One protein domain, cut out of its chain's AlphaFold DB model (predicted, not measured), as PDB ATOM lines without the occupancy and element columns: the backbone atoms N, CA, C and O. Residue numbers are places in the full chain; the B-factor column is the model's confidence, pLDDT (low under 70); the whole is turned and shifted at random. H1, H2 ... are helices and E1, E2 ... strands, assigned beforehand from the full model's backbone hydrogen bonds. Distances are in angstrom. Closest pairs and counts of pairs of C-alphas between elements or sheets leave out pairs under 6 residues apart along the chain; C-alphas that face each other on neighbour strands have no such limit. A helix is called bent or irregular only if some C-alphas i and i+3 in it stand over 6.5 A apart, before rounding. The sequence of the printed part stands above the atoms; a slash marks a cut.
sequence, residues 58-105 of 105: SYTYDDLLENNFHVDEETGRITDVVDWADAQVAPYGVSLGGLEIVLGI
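What this domain is: This is residues 58 to 105 of the 105 residues of an uncharacterized protein of Sporothrix insectorum RCEF 264 (UniProt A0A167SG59). What would one see first in this model? It is a flat, loosely knit frame: the short strand pair E1 and E4 makes one end, the hairpin E2 and E3 makes the other, and two links, residues 61 to 68 and 82 to 87, run between these ends. A single short helix, H1, follows E4 along one side of the frame, away from E1, E2 and E3. What is it built of? The printed part has 48 residues with four named strands and one named helix, in the order E1 E2 E3 E4 H1; each two-stranded sheet is antiparallel, and the class is mixed, helices and strands, with 22 residues in named elements, under half. How large is it? The whole is only just compact, close to loose, with a radius of gyration of the C-alphas of 11.4 A and spans of 35 by 25 by 13 A.

How they stand to each other: How does E1, residues 58 to 60, pair with E4, residues 88 to 91? They are antiparallel neighbours, with 120 degrees between their directions. The C-alphas of Tyr 59 and Val 89 face each other at 4.5 A, and N 60 and O 88, 2.8 A apart, are within hydrogen-bond range. How does E2, residues 69 to 71, stand to E3, residues 78 to 81? They form an antiparallel hairpin, with 154 degrees between their directions. The C-alphas of Val 71 and Ile 78 face each other at 4.5 A, and N 79 and O 70, 2.9 A apart, are within hydrogen-bond range. What of H1, residues 96 to 103? It is apart from E1, E2 and E3, and every O i to N i+4 pair in it is within hydrogen-bond range.

Where its parts are: Where do the strands lie? E1 begins at C-alpha 58, (188.704, 153.838, 70.709), and is 5.7 A long; E2 is 6.2 A long. E3 is 7.9 A long, and E4 runs 9.6 A to C-alpha 91 at (191.409, 158.562, 67.760). Where is the helix? H1 runs 10.3 A, from Leu 96 to C-alpha 103 at (179.526, 152.695, 51.523), and is not bent.

The domain as a whole: How far does it reach? The two C-alphas farthest apart are those of Glu 74 and Pro 91, at 35.4 A. Is there a cut, or a long link? The printed part has no cut and ends at the chain's last residue, Ile 105. The link from E4 to H1 is tight, and the other three are short. How confident is the model? The mean pLDDT of the printed part is 82.6, and residue 58 alone is under 70.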
ATOM      1  N   SER A  58     189.433 155.105  70.644       68.00
ATOM      2  CA  SER A  58     188.704 153.838  70.709       68.00
ATOM      3  C   SER A  58     189.595 152.717  70.192       68.00
ATOM      4  O   SER A  58     190.537 152.971  69.443       68.00
ATOM      5  N   TYR A  59     189.288 151.474  70.566       72.38
ATOM      6  CA  TYR A  59     189.823 150.332  69.833       72.38
ATOM      7  C   TYR A  59     189.214 150.360  68.429       72.38
ATOM      8  O   TYR A  59     187.991 150.324  68.288       72.38
ATOM      9  N   THR A  60     190.051 150.546  67.418       76.25
ATOM     10  CA  THR A  60     189.644 150.769  66.033       76.25
ATOM     11  C   THR A  60     190.544 149.986  65.093       76.25
ATOM     12  O   THR A  60     191.704 149.726  65.396       76.25
ATOM     13  N   TYR A  61     190.001 149.648  63.931       79.56
ATOM     14  CA  TYR A  61     190.784 149.214  62.783       79.56
ATOM     15  C   TYR A  61     191.537 150.408  62.205       79.56
ATOM     16  O   TYR A  61     190.958 151.494  62.099       79.56
ATOM     17  N   ASP A  62     192.805 150.206  61.859       75.62
ATOM     18  CA  ASP A  62     193.578 151.181  61.083       75.62
ATOM     19  C   ASP A  62     193.264 151.066  59.577       75.62
ATOM     20  O   ASP A  62     193.315 152.062  58.862       75.62
ATOM     21  N   ASP A  63     192.846 149.876  59.127       80.00
ATOM     22  CA  ASP A  63     192.545 149.543  57.728       80.00
ATOM     23  C   ASP A  63     191.170 148.860  57.602       80.00
ATOM     24  O   ASP A  63     191.071 147.661  57.371       80.00
ATOM     25  N   LEU A  64     190.084 149.601  57.862       85.38
ATOM     26  CA  LEU A  64     188.724 149.067  57.705       85.38
ATOM     27  C   LEU A  64     188.277 149.167  56.242       85.38
ATOM     28  O   LEU A  64     187.900 150.245  55.788       85.38
ATOM     29  N   LEU A  65     188.270 148.046  55.532       84.81
ATOM     30  CA  LEU A  65     187.940 147.926  54.113       84.81
ATOM     31  C   LEU A  65     186.871 146.847  53.869       84.81
ATOM     32  O   LEU A  65     186.493 146.086  54.762       84.81
ATOM     33  N   GLU A  66     186.362 146.754  52.636       83.81
ATOM     34  CA  GLU A  66     185.279 145.831  52.265       83.81
ATOM     35  C   GLU A  66     185.653 144.359  52.501       83.81
ATOM     36  O   GLU A  66     184.792 143.538  52.816       83.81
ATOM     37  N   ASN A  67     186.936 144.016  52.364       87.25
ATOM     38  CA  ASN A  67     187.442 142.653  52.534       87.25
ATOM     39  C   ASN A  67     187.506 142.194  54.003       87.25
ATOM     40  O   ASN A  67     187.712 141.004  54.239       87.25
ATOM     41  N   ASN A  68     187.307 143.090  54.977       88.50
ATOM     42  CA  ASN A  68     187.220 142.721  56.392       88.50
ATOM     43  C   ASN A  68     185.833 142.190  56.782       88.50
ATOM     44  O   ASN A  68     185.670 141.689  57.894       88.50
ATOM     45  N   PHE A  69     184.830 142.285  55.904       91.06
ATOM     46  CA  PHE A  69     183.461 141.875  56.206       91.06
ATOM     47  C   PHE A  69     183.124 140.531  55.567       91.06
ATOM     48  O   PHE A  69     183.202 140.356  54.350       91.06
ATOM     49  N   HIS A  70     182.657 139.590  56.381       92.62
ATOM     50  CA  HIS A  70     181.933 138.439  55.861       92.62
ATOM     51  C   HIS A  70     180.475 138.822  55.624       92.62
ATOM     52  O   HIS A  70     179.831 139.451  56.469       92.62
ATOM     53  N   VAL A  71     179.953 138.422  54.468       92.88
ATOM     54  CA  VAL A  71     178.592 138.728  54.039       92.88
ATOM     55  C   VAL A  71     177.870 137.426  53.726       92.88
ATOM     56  O   VAL A  71     178.412 136.540  53.071       92.88
ATOM     57  N   ASP A  72     176.642 137.307  54.214       94.75
ATOM     58  CA  ASP A  72     175.733 136.239  53.822       94.75
ATOM     59  C   ASP A  72     175.333 136.406  52.348       94.75
ATOM     60  O   ASP A  72     174.759 137.429  51.969       94.75
ATOM     61  N   GLU A  73     175.634 135.410  51.514       93.44
ATOM     62  CA  GLU A  73     175.448 135.503  50.059       93.44
ATOM     63  C   GLU A  73     173.975 135.636  49.637       93.44
ATOM     64  O   GLU A  73     173.683 136.241  48.607       93.44
ATOM     65  N   GLU A  74     173.037 135.086  50.415       95.38
ATOM     66  CA  GLU A  74     171.610 135.092  50.073       95.38
ATOM     67  C   GLU A  74     170.940 136.426  50.431       95.38
ATOM     68  O   GLU A  74     170.093 136.933  49.693       95.38
ATOM     69  N   THR A  75     171.315 137.008  51.569       95.62
ATOM     70  CA  THR A  75     170.641 138.178  52.150       95.62
ATOM     71  C   THR A  75     171.444 139.470  52.053       95.62
ATOM     72  O   THR A  75     170.882 140.542  52.284       95.62
ATOM     73  N   GLY A  76     172.743 139.393  51.750       89.06
ATOM     74  CA  GLY A  76     173.651 140.539  51.724       89.06
ATOM     75  C   GLY A  76     173.952 141.126  53.107       89.06
ATOM     76  O   GLY A  76     174.451 142.246  53.205       89.06
ATOM     77  N   ARG A  77     173.619 140.420  54.195       92.06
ATOM     78  CA  ARG A  77     173.861 140.898  55.564       92.06
ATOM     79  C   ARG A  77     175.302 140.644  55.985       92.06
ATOM     80  O   ARG A  77     175.806 139.543  55.796       92.06
ATOM     81  N   ILE A  78     175.914 141.629  56.640       91.69
ATOM     82  CA  ILE A  78     177.195 141.444  57.332       91.69
ATOM     83  C   ILE A  78     176.979 140.454  58.480       91.69
ATOM     84  O   ILE A  78     176.098 140.657  59.319       91.69
ATOM     85  N   THR A  79     177.763 139.382  58.495       94.62
ATOM     86  CA  THR A  79     177.692 138.323  59.510       94.62
ATOM     87  C   THR A  79     178.863 138.366  60.477       94.62
ATOM     88  O   THR A  79     178.682 138.028  61.644       94.62
ATOM     89  N   ASP A  80     180.034 138.804  60.013       90.06
ATOM     90  CA  ASP A  80     181.252 138.844  60.816       90.06
ATOM     91  C   ASP A  80     182.222 139.933  60.331       90.06
ATOM     92  O   ASP A  80     182.144 140.376  59.179       90.06
ATOM     93  N   VAL A  81     183.137 140.343  61.214       88.94
ATOM     94  CA  VAL A  81     184.243 141.265  60.915       88.94
ATOM     95  C   VAL A  81     185.553 140.594  61.318       88.94
ATOM     96  O   VAL A  81     185.745 140.221  62.480       88.94
ATOM     97  N   VAL A  82     186.455 140.435  60.355       89.06
ATOM     98  CA  VAL A  82     187.699 139.670  60.488       89.06
ATOM     99  C   VAL A  82     188.940 140.557  60.337       89.06
ATOM    100  O   VAL A  82     188.840 141.755  60.099       89.06
ATOM    101  N   ASP A  83     190.118 139.938  60.469       82.25
ATOM    102  CA  ASP A  83     191.434 140.575  60.312       82.25
ATOM    103  C   ASP A  83     191.738 141.676  61.342       82.25
ATOM    104  O   ASP A  83     192.067 142.821  61.051       82.25
ATOM    105  N   TRP A  84     191.633 141.296  62.614       83.75
ATOM    106  CA  TRP A  84     191.912 142.165  63.758       83.75
ATOM    107  C   TRP A  84     193.412 142.394  64.017       83.75
ATOM    108  O   TRP A  84     193.758 142.946  65.061       83.75
ATOM    109  N   ALA A  85     194.307 141.924  63.139       81.62
ATOM    110  CA  ALA A  85     195.749 141.888  63.399       81.62
ATOM    111  C   ALA A  85     196.357 143.286  63.614       81.62
ATOM    112  O   ALA A  85     197.227 143.435  64.471       81.62
ATOM    113  N   ASP A  86     195.836 144.292  62.908       79.38
ATOM    114  CA  ASP A  86     196.286 145.689  62.972       79.38
ATOM    115  C   ASP A  86     195.327 146.602  63.761       79.38
ATOM    116  O   ASP A  86     195.416 147.831  63.714       79.38
ATOM    117  N   ALA A  87     194.380 146.023  64.507       80.50
ATOM    118  CA  ALA A  87     193.493 146.809  65.354       80.50
ATOM    119  C   ALA A  87     194.275 147.449  66.514       80.50
ATOM    120  O   ALA A  87     195.029 146.794  67.238       80.50
ATOM    121  N   GLN A  88     194.069 148.750  66.714       79.38
ATOM    122  CA  GLN A  88     194.829 149.554  67.664       79.38
ATOM    123  C   GLN A  88     193.953 150.559  68.412       79.38
ATOM    124  O   GLN A  88     192.812 150.845  68.051       79.38
ATOM    125  N   VAL A  89     194.499 151.128  69.484       76.00
ATOM    126  CA  VAL A  89     193.892 152.282  70.152       76.00
ATOM    127  C   VAL A  89     194.290 153.539  69.384       76.00
ATOM    128  O   VAL A  89     195.431 153.985  69.484       76.00
ATOM    129  N   ALA A  90     193.353 154.127  68.645       70.81
ATOM    130  CA  ALA A  90     193.567 155.361  67.883       70.81
ATOM    131  C   ALA A  90     192.417 156.354  68.123       70.81
ATOM    132  O   ALA A  90     191.451 156.000  68.808       70.81
ATOM    133  N   PRO A  91     192.500 157.609  67.631       75.31
ATOM    134  CA  PRO A  91     191.409 158.562  67.760       75.31
ATOM    135  C   PRO A  91     190.064 157.983  67.310       75.31
ATOM    136  O   PRO A  91     189.988 157.263  66.313       75.31
ATOM    137  N   TYR A  92     189.000 158.282  68.053       72.56
ATOM    138  CA  TYR A  92     187.664 157.829  67.679       72.56
ATOM    139  C   TYR A  92     187.323 158.334  66.273       72.56
ATOM    140  O   TYR A  92     187.469 159.522  65.981       72.56
ATOM    141  N   GLY A  93     186.870 157.423  65.412       71.50
ATOM    142  CA  GLY A  93     186.455 157.752  64.054       71.50
ATOM    143  C   GLY A  93     187.533 157.643  62.974       71.50
ATOM    144  O   GLY A  93     187.225 157.932  61.828       71.50
ATOM    145  N   VAL A  94     188.756 157.186  63.273       77.25
ATOM    146  CA  VAL A  94     189.774 156.926  62.227       77.25
ATOM    147  C   VAL A  94     189.269 155.932  61.172       77.25
ATOM    148  O   VAL A  94     189.431 156.161  59.978       77.25
ATOM    149  N   SER A  95     188.556 154.889  61.596       77.31
ATOM    150  CA  SER A  95     187.948 153.898  60.698       77.31
ATOM    151  C   SER A  95     186.699 154.392  59.952       77.31
ATOM    152  O   SER A  95     186.220 153.689  59.065       77.31
ATOM    153  N   LEU A  96     186.173 155.594  60.248       80.00
ATOM    154  CA  LEU A  96     185.025 156.146  59.508       80.00
ATOM    155  C   LEU A  96     185.369 156.419  58.043       80.00
ATOM    156  O   LEU A  96     184.516 156.192  57.198       80.00
ATOM    157  N   GLY A  97     186.605 156.823  57.728       76.81
ATOM    158  CA  GLY A  97     187.021 157.018  56.333       76.81
ATOM    159  C   GLY A  97     187.000 155.716  55.523       76.81
ATOM    160  O   GLY A  97     186.593 155.706  54.367       76.81
ATOM    161  N   GLY A  98     187.367 154.594  56.149       74.75
ATOM    162  CA  GLY A  98     187.227 153.266  55.549       74.75
ATOM    163  C   GLY A  98     185.762 152.875  55.341       74.75
ATOM    164  O   GLY A  98     185.378 152.400  54.277       74.75
ATOM    165  N   LEU A  99     184.903 153.179  56.319       79.75
ATOM    166  CA  LEU A  99     183.463 152.953  56.201       79.75
ATOM    167  C   LEU A  99     182.815 153.798  55.088       79.75
ATOM    168  O   LEU A  99     181.930 153.303  54.396       79.75
ATOM    169  N   GLU A 100     183.239 155.048  54.899       81.19
ATOM    170  CA  GLU A 100     182.779 155.908  53.798       81.19
ATOM    171  C   GLU A 100     183.114 155.294  52.432       81.19
ATOM    172  O   GLU A 100     182.241 155.216  51.567       81.19
ATOM    173  N   ILE A 101     184.330 154.752  52.277       78.31
ATOM    174  CA  ILE A 101     184.759 154.028  51.069       78.31
ATOM    175  C   ILE A 101     183.877 152.796  50.829       78.31
ATOM    176  O   ILE A 101     183.307 152.667  49.746       78.31
ATOM    177  N   VAL A 102     183.682 151.965  51.860       79.44
ATOM    178  CA  VAL A 102     182.834 150.756  51.810       79.44
ATOM    179  C   VAL A 102     181.396 151.083  51.396       79.44
ATOM    180  O   VAL A 102     180.742 150.305  50.699       79.44
ATOM    181  N   LEU A 103     180.881 152.235  51.830       81.12
ATOM    182  CA  LEU A 103     179.526 152.695  51.523       81.12
ATOM    183  C   LEU A 103     179.434 153.501  50.216       81.12
ATOM    184  O   LEU A 103     178.323 153.759  49.747       81.12
ATOM    185  N   GLY A 104     180.569 153.875  49.619       79.75
ATOM    186  CA  GLY A 104     180.648 154.654  48.386       79.75
ATOM    187  C   GLY A 104     180.114 156.085  48.510       79.75
ATOM    188  O   GLY A 104     179.512 156.577  47.550       79.75
ATOM    189  N   ILE A 105     180.286 156.725  49.674       75.06
ATOM    190  CA  ILE A 105     179.807 158.092  49.970       75.06
ATOM    191  C   ILE A 105     180.936 159.104  50.152       75.06
ATOM    192  O   ILE A 105     182.029 158.708  50.602       75.06
TER     193      ILE A 105